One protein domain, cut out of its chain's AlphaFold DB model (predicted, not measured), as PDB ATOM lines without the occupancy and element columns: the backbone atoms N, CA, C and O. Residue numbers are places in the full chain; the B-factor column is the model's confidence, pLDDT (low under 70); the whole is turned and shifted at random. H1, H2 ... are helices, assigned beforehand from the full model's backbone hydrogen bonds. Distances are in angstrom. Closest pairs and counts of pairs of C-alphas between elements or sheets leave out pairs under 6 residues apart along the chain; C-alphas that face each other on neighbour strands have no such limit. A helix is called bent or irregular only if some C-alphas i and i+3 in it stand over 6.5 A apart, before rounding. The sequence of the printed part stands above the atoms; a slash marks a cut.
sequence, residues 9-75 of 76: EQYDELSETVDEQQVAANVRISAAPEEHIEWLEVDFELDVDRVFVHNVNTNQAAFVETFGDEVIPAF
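What this domain is: This is residues 9 to 75 of the 76 residues of an uncharacterized protein of Natronorubrum thiooxidans (UniProt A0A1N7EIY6). Two helices, H3 and H4, meet in a V, with a long link folding back from the far end of H3 to H4. Residues 9 to 26, with the short H1 and H2, stick out as an arm that makes the length. The printed part has 67 residues and four named helices, H1 to H4 in order, with no named strand: all helix, loose, radius of gyration of the C-alphas 14.7 A, spans 42 by 27 by 20 A.

Where its parts are: H1 is residues 9 to 15, from C-alpha 9 at (-4.135, -9.270, 38.271). H2 is residues 20 to 24. H3, residues 33 to 44, is 16.6 A long. H4, residues 60 to 75, is 21.3 A long and ends at (-41.254, -29.533, 43.641).

How they stand to each other: H3 touches H4 with residues 33 to 37 alone; the closest C-alphas, of Ile 37 and Val 71, are 6.0 A apart. They run the same way at a steep tilt of 60 degrees. H4 has a kink of 40 degrees near residue 67 and is only just irregular, C-alphas 69 and 72 being 7.0 A apart. H1 and H2 touch no helix. Every O i to N i+4 pair is within hydrogen-bond range in H1, H2 and H3, and 8 of 12 in H4.

The domain as a whole: The C-alphas farthest apart, of Glu 9 and Ala 74, are 42.7 A apart. The printed part has no cut. The link from H3 to H4 is long, with 15 residues. No printed residue is under 70 in pLDDT.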
ATOM      1  N   GLU A   9      -5.324  -8.415  38.150       94.25
ATOM      2  CA  GLU A   9      -4.135  -9.270  38.271       94.25
ATOM      3  C   GLU A   9      -4.034  -9.940  39.651       94.25
ATOM      4  O   GLU A   9      -3.613 -11.086  39.748       94.25
ATOM      5  N   GLN A  10      -4.487  -9.270  40.718       92.31
ATOM      6  CA  GLN A  10      -4.510  -9.859  42.062       92.31
ATOM      7  C   GLN A  10      -5.524 -11.006  42.180       92.31
ATOM      8  O   GLN A  10      -5.329 -11.915  42.987       92.31
ATOM      9  N   TYR A  11      -6.607 -10.975  41.394       90.25
ATOM     10  CA  TYR A  11      -7.534 -12.105  41.300       90.25
ATOM     11  C   TYR A  11      -6.896 -13.272  40.553       90.25
ATOM     12  O   TYR A  11      -7.024 -14.406  41.013       90.25
ATOM     13  N   ASP A  12      -6.196 -12.994  39.451       90.81
ATOM     14  CA  ASP A  12      -5.507 -14.020  38.667       90.81
ATOM     15  C   ASP A  12      -4.470 -14.746  39.536       90.81
ATOM     16  O   ASP A  12      -4.557 -15.964  39.691       90.81
ATOM     17  N   GLU A  13      -3.580 -14.010  40.211       92.38
ATOM     18  CA  GLU A  13      -2.559 -14.573  41.110       92.38
ATOM     19  C   GLU A  13      -3.169 -15.403  42.250       92.38
ATOM     20  O   GLU A  13      -2.687 -16.490  42.572       92.38
ATOM     21  N   LEU A  14      -4.246 -14.916  42.875       90.00
ATOM     22  CA  LEU A  14      -4.900 -15.650  43.958       90.00
ATOM     23  C   LEU A  14      -5.585 -16.923  43.446       90.00
ATOM     24  O   LEU A  14      -5.568 -17.943  44.139       90.00
ATOM     25  N   SER A  15      -6.177 -16.875  42.250       88.50
ATOM     26  CA  SER A  15      -6.878 -18.015  41.654       88.50
ATOM     27  C   SER A  15      -5.951 -19.210  41.422       88.50
ATOM     28  O   SER A  15      -6.392 -20.347  41.567       88.50
ATOM     29  N   GLU A  16      -4.653 -18.974  41.193       92.00
ATOM     30  CA  GLU A  16      -3.641 -20.033  41.070       92.00
ATOM     31  C   GLU A  16      -3.479 -20.870  42.350       92.00
ATOM     32  O   GLU A  16      -2.985 -21.997  42.301       92.00
ATOM     33  N   THR A  17      -3.897 -20.339  43.503       91.56
ATOM     34  CA  THR A  17      -3.836 -21.031  44.801       91.56
ATOM     35  C   THR A  17      -5.112 -21.797  45.152       91.56
ATOM     36  O   THR A  17      -5.168 -22.401  46.222       91.56
ATOM     37  N   VAL A  18      -6.132 -21.752  44.287       91.12
ATOM     38  CA  VAL A  18      -7.432 -22.393  44.509       91.12
ATOM     39  C   VAL A  18      -7.470 -23.745  43.805       91.12
ATOM     40  O   VAL A  18      -7.381 -23.826  42.582       91.12
ATOM     41  N   ASP A  19      -7.652 -24.810  44.578       93.12
ATOM     42  CA  ASP A  19      -7.873 -26.159  44.065       93.12
ATOM     43  C   ASP A  19      -9.362 -26.557  44.035       93.12
ATOM     44  O   ASP A  19     -10.245 -25.887  44.579       93.12
ATOM     45  N   GLU A  20      -9.657 -27.682  43.381       91.88
ATOM     46  CA  GLU A  20     -11.021 -28.205  43.226       91.88
ATOM     47  C   GLU A  20     -11.706 -28.508  44.569       91.88
ATOM     48  O   GLU A  20     -12.920 -28.352  44.694       91.88
ATOM     49  N   GLN A  21     -10.944 -28.913  45.590       94.06
ATOM     50  CA  GLN A  21     -11.488 -29.249  46.909       94.06
ATOM     51  C   GLN A  21     -11.918 -27.981  47.642       94.06
ATOM     52  O   GLN A  21     -12.972 -27.957  48.279       94.06
ATOM     53  N   GLN A  22     -11.140 -26.905  47.513       93.25
ATOM     54  CA  GLN A  22     -11.504 -25.590  48.027       93.25
ATOM     55  C   GLN A  22     -12.765 -25.059  47.343       93.25
ATOM     56  O   GLN A  22     -13.613 -24.480  48.023       93.25
ATOM     57  N   VAL A  23     -12.946 -25.291  46.038       91.56
ATOM     58  CA  VAL A  23     -14.200 -24.941  45.348       91.56
ATOM     59  C   VAL A  23     -15.366 -25.773  45.892       91.56
ATOM     60  O   VAL A  23     -16.366 -25.204  46.328       91.56
ATOM     61  N   ALA A  24     -15.220 -27.100  45.955       93.12
ATOM     62  CA  ALA A  24     -16.261 -28.015  46.432       93.12
ATOM     63  C   ALA A  24     -16.677 -27.778  47.896       93.12
ATOM     64  O   ALA A  24     -17.798 -28.092  48.283       93.12
ATOM     65  N   ALA A  25     -15.803 -27.192  48.718       93.56
ATOM     66  CA  ALA A  25     -16.132 -26.811  50.090       93.56
ATOM     67  C   ALA A  25     -17.044 -25.571  50.188       93.56
ATOM     68  O   ALA A  25     -17.644 -25.341  51.238       93.56
ATOM     69  N   ASN A  26     -17.127 -24.754  49.133       92.06
ATOM     70  CA  ASN A  26     -17.860 -23.484  49.139       92.06
ATOM     71  C   ASN A  26     -19.135 -23.508  48.290       92.06
ATOM     72  O   ASN A  26     -20.029 -22.696  48.521       92.06
ATOM     73  N   VAL A  27     -19.229 -24.408  47.310       94.00
ATOM     74  CA  VAL A  27     -20.405 -24.545  46.444       94.00
ATOM     75  C   VAL A  27     -20.808 -26.007  46.306       94.00
ATOM     76  O   VAL A  27     -19.983 -26.910  46.401       94.00
ATOM     77  N   ARG A  28     -22.096 -26.239  46.054       95.56
ATOM     78  CA  ARG A  28     -22.642 -27.566  45.765       95.56
ATOM     79  C   ARG A  28     -22.301 -27.961  44.326       95.56
ATOM     80  O   ARG A  28     -22.613 -27.215  43.399       95.56
ATOM     81  N   ILE A  29     -21.641 -29.105  44.139       95.31
ATOM     82  CA  ILE A  29     -21.170 -29.580  42.829       95.31
ATOM     83  C   ILE A  29     -21.652 -31.007  42.617       95.31
ATOM     84  O   ILE A  29     -21.260 -31.906  43.354       95.31
ATOM     85  N   SER A  30     -22.459 -31.214  41.582       94.94
ATOM     86  CA  SER A  30     -22.835 -32.543  41.114       94.94
ATOM     87  C   SER A  30     -23.213 -32.506  39.633       94.94
ATOM     88  O   SER A  30     -23.718 -31.494  39.139       94.94
ATOM     89  N   ALA A  31     -22.963 -33.619  38.943       94.69
ATOM     90  CA  ALA A  31     -23.461 -33.887  37.597       94.69
ATOM     91  C   ALA A  31     -24.810 -34.636  37.589       94.69
ATOM     92  O   ALA A  31     -25.381 -34.808  36.516       94.69
ATOM     93  N   ALA A  32     -25.293 -35.098  38.747       97.62
ATOM     94  CA  ALA A  32     -26.545 -35.825  38.914       97.62
ATOM     95  C   ALA A  32     -27.656 -34.858  39.368       97.62
ATOM     96  O   ALA A  32     -27.538 -34.283  40.455       97.62
ATOM     97  N   PRO A  33     -28.720 -34.647  38.571       97.06
ATOM     98  CA  PRO A  33     -29.849 -33.797  38.953       97.06
ATOM     99  C   PRO A  33     -30.493 -34.203  40.284       97.06
ATOM    100  O   PRO A  33     -30.930 -33.338  41.040       97.06
ATOM    101  N   GLU A  34     -30.491 -35.497  40.606       98.19
ATOM    102  CA  GLU A  34     -31.080 -36.040  41.829       98.19
ATOM    103  C   GLU A  34     -30.396 -35.504  43.094       98.19
ATOM    104  O   GLU A  34     -31.078 -35.133  44.044       98.19
ATOM    105  N   GLU A  35     -29.067 -35.359  43.089       98.31
ATOM    106  CA  GLU A  35     -28.344 -34.781  44.233       98.31
ATOM    107  C   GLU A  35     -28.716 -33.303  44.447       98.31
ATOM    108  O   GLU A  35     -28.778 -32.830  45.583       98.31
ATOM    109  N   HIS A  36     -29.017 -32.564  43.371       97.44
ATOM    110  CA  HIS A  36     -29.494 -31.180  43.486       97.44
ATOM    111  C   HIS A  36     -30.898 -31.107  44.081       97.44
ATOM    112  O   HIS A  36     -31.158 -30.207  44.880       97.44
ATOM    113  N   ILE A  37     -31.779 -32.047  43.729       98.12
ATOM    114  CA  ILE A  37     -33.120 -32.156  44.318       98.12
ATOM    115  C   ILE A  37     -32.999 -32.408  45.824       98.12
ATOM    116  O   ILE A  37     -33.549 -31.633  46.602       98.12
ATOM    117  N   GLU A  38     -32.206 -33.397  46.241       98.19
ATOM    118  CA  GLU A  38     -32.004 -33.725  47.661       98.19
ATOM    119  C   GLU A  38     -31.498 -32.518  48.471       98.19
ATOM    120  O   GLU A  38     -31.961 -32.247  49.580       98.19
ATOM    121  N   TRP A  39     -30.564 -31.737  47.920       97.75
ATOM    122  CA  TRP A  39     -30.088 -30.520  48.582       97.75
ATOM    123  C   TRP A  39     -31.160 -29.439  48.711       97.75
ATOM    124  O   TRP A  39     -31.203 -28.743  49.727       97.75
ATOM    125  N   LEU A  40     -31.994 -29.269  47.687       96.81
ATOM    126  CA  LEU A  40     -33.064 -28.275  47.688       96.81
ATOM    127  C   LEU A  40     -34.210 -28.677  48.619       96.81
ATOM    128  O   LEU A  40     -34.768 -27.803  49.276       96.81
ATOM    129  N   GLU A  41     -34.526 -29.968  48.738       95.56
ATOM    130  CA  GLU A  41     -35.483 -30.474  49.729       95.56
ATOM    131  C   GLU A  41     -35.071 -30.062  51.146       95.56
ATOM    132  O   GLU A  41     -35.869 -29.462  51.865       95.56
ATOM    133  N   VAL A  42     -33.799 -30.270  51.507       96.06
ATOM    134  CA  VAL A  42     -33.256 -29.833  52.806       96.06
ATOM    135  C   VAL A  42     -33.359 -28.316  52.980       96.06
ATOM    136  O   VAL A  42     -33.654 -27.845  54.076       96.06
ATOM    137  N   ASP A  43     -33.134 -27.529  51.924       95.62
ATOM    138  CA  ASP A  43     -33.280 -26.072  52.009       95.62
ATOM    139  C   ASP A  43     -34.742 -25.649  52.224       95.62
ATOM    140  O   ASP A  43     -35.005 -24.730  53.001       95.62
ATOM    141  N   PHE A  44     -35.702 -26.312  51.572       93.50
ATOM    142  CA  PHE A  44     -37.131 -26.036  51.747       93.50
ATOM    143  C   PHE A  44     -37.643 -26.414  53.145       93.50
ATOM    144  O   PHE A  44     -38.567 -25.770  53.645       93.50
ATOM    145  N   GLU A  45     -37.018 -27.383  53.821       94.69
ATOM    146  CA  GLU A  45     -37.319 -27.712  55.222       94.69
ATOM    147  C   GLU A  45     -36.994 -26.567  56.203       94.69
ATOM    148  O   GLU A  45     -37.475 -26.572  57.339       94.69
ATOM    149  N   LEU A  46     -36.220 -25.557  55.787       94.69
ATOM    150  CA  LEU A  46     -35.812 -24.427  56.629       94.69
ATOM    151  C   LEU A  46     -36.879 -23.322  56.781       94.69
ATOM    152  O   LEU A  46     -36.555 -22.243  57.276       94.69
ATOM    153  N   ASP A  47     -38.134 -23.580  56.391       92.81
ATOM    154  CA  ASP A  47     -39.267 -22.633  56.464       92.81
ATOM    155  C   ASP A  47     -39.008 -21.330  55.679       92.81
ATOM    156  O   ASP A  47     -39.301 -20.216  56.117       92.81
ATOM    157  N   VAL A  48     -38.396 -21.471  54.500       94.25
ATOM    158  CA  VAL A  48     -38.120 -20.362  53.582       94.25
ATOM    159  C   VAL A  48     -39.273 -20.159  52.602       94.25
ATOM    160  O   VAL A  48     -39.813 -21.113  52.049       94.25
ATOM    161  N   ASP A  49     -39.610 -18.902  52.303       92.88
ATOM    162  CA  ASP A  49     -40.649 -18.597  51.307       92.88
ATOM    163  C   ASP A  49     -40.221 -18.961  49.876       92.88
ATOM    164  O   ASP A  49     -41.059 -19.267  49.026       92.88
ATOM    165  N   ARG A  50     -38.923 -18.817  49.568       93.56
ATOM    166  CA  ARG A  50     -38.344 -19.015  48.228       93.56
ATOM    167  C   ARG A  50     -36.875 -19.407  48.314       93.56
ATOM    168  O   ARG A  50     -36.126 -18.816  49.089       93.56
ATOM    169  N   VAL A  51     -36.456 -20.293  47.415       94.06
ATOM    170  CA  VAL A  51     -35.050 -20.642  47.176       94.06
ATOM    171  C   VAL A  51     -34.626 -20.099  45.810       94.06
ATOM    172  O   VAL A  51     -35.352 -20.234  44.826       94.06
ATOM    173  N   PHE A  52     -33.455 -19.461  45.746       94.12
ATOM    174  CA  PHE A  52     -32.860 -18.966  44.503       94.12
ATOM    175  C   PHE A  52     -31.565 -19.725  44.220       94.12
ATOM    176  O   PHE A  52     -30.627 -19.664  45.014       94.12
ATOM    177  N   VAL A  53     -31.502 -20.402  43.075       94.19
ATOM    178  CA  VAL A  53     -30.310 -21.141  42.642       94.19
ATOM    179  C   VAL A  53     -29.477 -20.272  41.702       94.19
ATOM    180  O   VAL A  53     -30.006 -19.646  40.783       94.19
ATOM    181  N   HIS A  54     -28.163 -20.244  41.921       94.31
ATOM    182  CA  HIS A  54     -27.210 -19.536  41.072       94.31
ATOM    183  C   HIS A  54     -26.170 -20.507  40.511       94.31
ATOM    184  O   HIS A  54     -25.371 -21.069  41.257       94.31
ATOM    185  N   ASN A  55     -26.158 -20.677  39.188       94.44
ATOM    186  CA  ASN A  55     -25.119 -21.438  38.505       94.44
ATOM    187  C   ASN A  55     -23.877 -20.573  38.274       94.44
ATOM    188  O   ASN A  55     -23.930 -19.592  37.531       94.44
ATOM    189  N   VAL A  56     -22.756 -20.990  38.859       91.19
ATOM    190  CA  VAL A  56     -21.450 -20.325  38.733       91.19
ATOM    191  C   VAL A  56     -20.650 -20.776  37.500       91.19
ATOM    192  O   VAL A  56     -19.594 -20.219  37.217       91.19
ATOM    193  N   ASN A  57     -21.131 -21.776  36.750       88.38
ATOM    194  CA  ASN A  57     -20.474 -22.263  35.534       88.38
ATOM    195  C   ASN A  57     -20.829 -21.399  34.303       88.38
ATOM    196  O   ASN A  57     -21.801 -20.648  34.284       88.38
ATOM    197  N   THR A  58     -20.051 -21.515  33.231       93.25
ATOM    198  CA  THR A  58     -20.220 -20.749  31.986       93.25
ATOM    199  C   THR A  58     -21.336 -21.285  31.085       93.25
ATOM    200  O   THR A  58     -21.950 -20.511  30.349       93.25
ATOM    201  N   ASN A  59     -21.647 -22.585  31.145       94.38
ATOM    202  CA  ASN A  59     -22.696 -23.191  30.321       94.38
ATOM    203  C   ASN A  59     -24.095 -22.990  30.932       94.38
ATOM    204  O   ASN A  59     -24.690 -23.899  31.508       94.38
ATOM    205  N   GLN A  60     -24.607 -21.765  30.823       95.81
ATOM    206  CA  GLN A  60     -25.896 -21.377  31.399       95.81
ATOM    207  C   GLN A  60     -27.093 -22.037  30.700       95.81
ATOM    208  O   GLN A  60     -28.070 -22.353  31.367       95.81
ATOM    209  N   ALA A  61     -27.017 -22.279  29.386       97.19
ATOM    210  CA  ALA A  61     -28.115 -22.889  28.634       97.19
ATOM    211  C   ALA A  61     -28.416 -24.311  29.128       97.19
ATOM    212  O   ALA A  61     -29.552 -24.591  29.493       97.19
ATOM    213  N   ALA A  62     -27.385 -25.155  29.249       95.94
ATOM    214  CA  ALA A  62     -27.553 -26.515  29.759       95.94
ATOM    215  C   ALA A  62     -28.071 -26.534  31.207       95.94
ATOM    216  O   ALA A  62     -28.906 -27.360  31.544       95.94
ATOM    217  N   PHE A  63     -27.621 -25.598  32.054       96.38
ATOM    218  CA  PHE A  63     -28.154 -25.468  33.411       96.38
ATOM    219  C   PHE A  63     -29.655 -25.172  33.407       96.38
ATOM    220  O   PHE A  63     -30.397 -25.839  34.119       96.38
ATOM    221  N   VAL A  64     -30.101 -24.198  32.607       96.88
ATOM    222  CA  VAL A  64     -31.522 -23.828  32.529       96.88
ATOM    223  C   VAL A  64     -32.364 -24.974  31.971       96.88
ATOM    224  O   VAL A  64     -33.436 -25.227  32.508       96.88
ATOM    225  N   GLU A  65     -31.883 -25.665  30.936       97.88
ATOM    226  CA  GLU A  65     -32.568 -26.824  30.347       97.88
ATOM    227  C   GLU A  65     -32.691 -27.966  31.365       97.88
ATOM    228  O   GLU A  65     -33.803 -28.349  31.712       97.88
ATOM    229  N   THR A  66     -31.582 -28.437  31.944       97.44
ATOM    230  CA  THR A  66     -31.600 -29.530  32.931       97.44
ATOM    231  C   THR A  66     -32.407 -29.176  34.180       97.44
ATOM    232  O   THR A  66     -33.202 -29.986  34.645       97.44
ATOM    233  N   PHE A  67     -32.260 -27.969  34.741       97.19
ATOM    234  CA  PHE A  67     -33.044 -27.599  35.924       97.19
ATOM    235  C   PHE A  67     -34.530 -27.438  35.602       97.19
ATOM    236  O   PHE A  67     -35.363 -27.810  36.426       97.19
ATOM    237  N   GLY A  68     -34.860 -26.897  34.428       96.69
ATOM    238  CA  GLY A  68     -36.240 -26.751  33.977       96.69
ATOM    239  C   GLY A  68     -36.932 -28.090  33.739       96.69
ATOM    240  O   GLY A  68     -38.083 -28.247  34.136       96.69
ATOM    241  N   ASP A  69     -36.224 -29.046  33.139       97.88
ATOM    242  CA  ASP A  69     -36.800 -30.328  32.732       97.88
ATOM    243  C   ASP A  69     -36.750 -31.394  33.840       97.88
ATOM    244  O   ASP A  69     -37.645 -32.236  33.910       97.88
ATOM    245  N   GLU A  70     -35.726 -31.377  34.702       97.94
ATOM    246  CA  GLU A  70     -35.447 -32.481  35.635       97.94
ATOM    247  C   GLU A  70     -35.536 -32.086  37.117       97.94
ATOM    248  O   GLU A  70     -35.953 -32.904  37.931       97.94
ATOM    249  N   VAL A  71     -35.177 -30.850  37.492       97.38
ATOM    250  CA  VAL A  71     -35.079 -30.447  38.913       97.38
ATOM    251  C   VAL A  71     -36.350 -29.766  39.415       97.38
ATOM    252  O   VAL A  71     -36.919 -30.182  40.419       97.38
ATOM    253  N   ILE A  72     -36.810 -28.713  38.737       95.94
ATOM    254  CA  ILE A  72     -37.988 -27.937  39.158       95.94
ATOM    255  C   ILE A  72     -39.257 -28.804  39.251       95.94
ATOM    256  O   ILE A  72     -39.948 -28.680  40.263       95.94
ATOM    257  N   PRO A  73     -39.553 -29.716  38.297       97.31
ATOM    258  CA  PRO A  73     -40.756 -30.552  38.358       97.31
ATOM    259  C   PRO A  73     -40.850 -31.472  39.585       97.31
ATOM    260  O   PRO A  73     -41.928 -31.984  39.873       97.31
ATOM    261  N   ALA A  74     -39.755 -31.697  40.320       95.75
ATOM    262  CA  ALA A  74     -39.779 -32.463  41.567       95.75
ATOM    263  C   ALA A  74     -40.480 -31.721  42.727       95.75
ATOM    264  O   ALA A  74     -40.844 -32.352  43.717       95.75
ATOM    265  N   PHE A  75     -40.684 -30.404  42.603       92.25
ATOM    266  CA  PHE A  75     -41.254 -29.533  43.641       92.25
ATOM    267  C   PHE A  75     -42.632 -28.949  43.276       92.25
ATOM    268  O   PHE A  75     -43.116 -28.053  43.973       92.25
TER     269      PHE A  75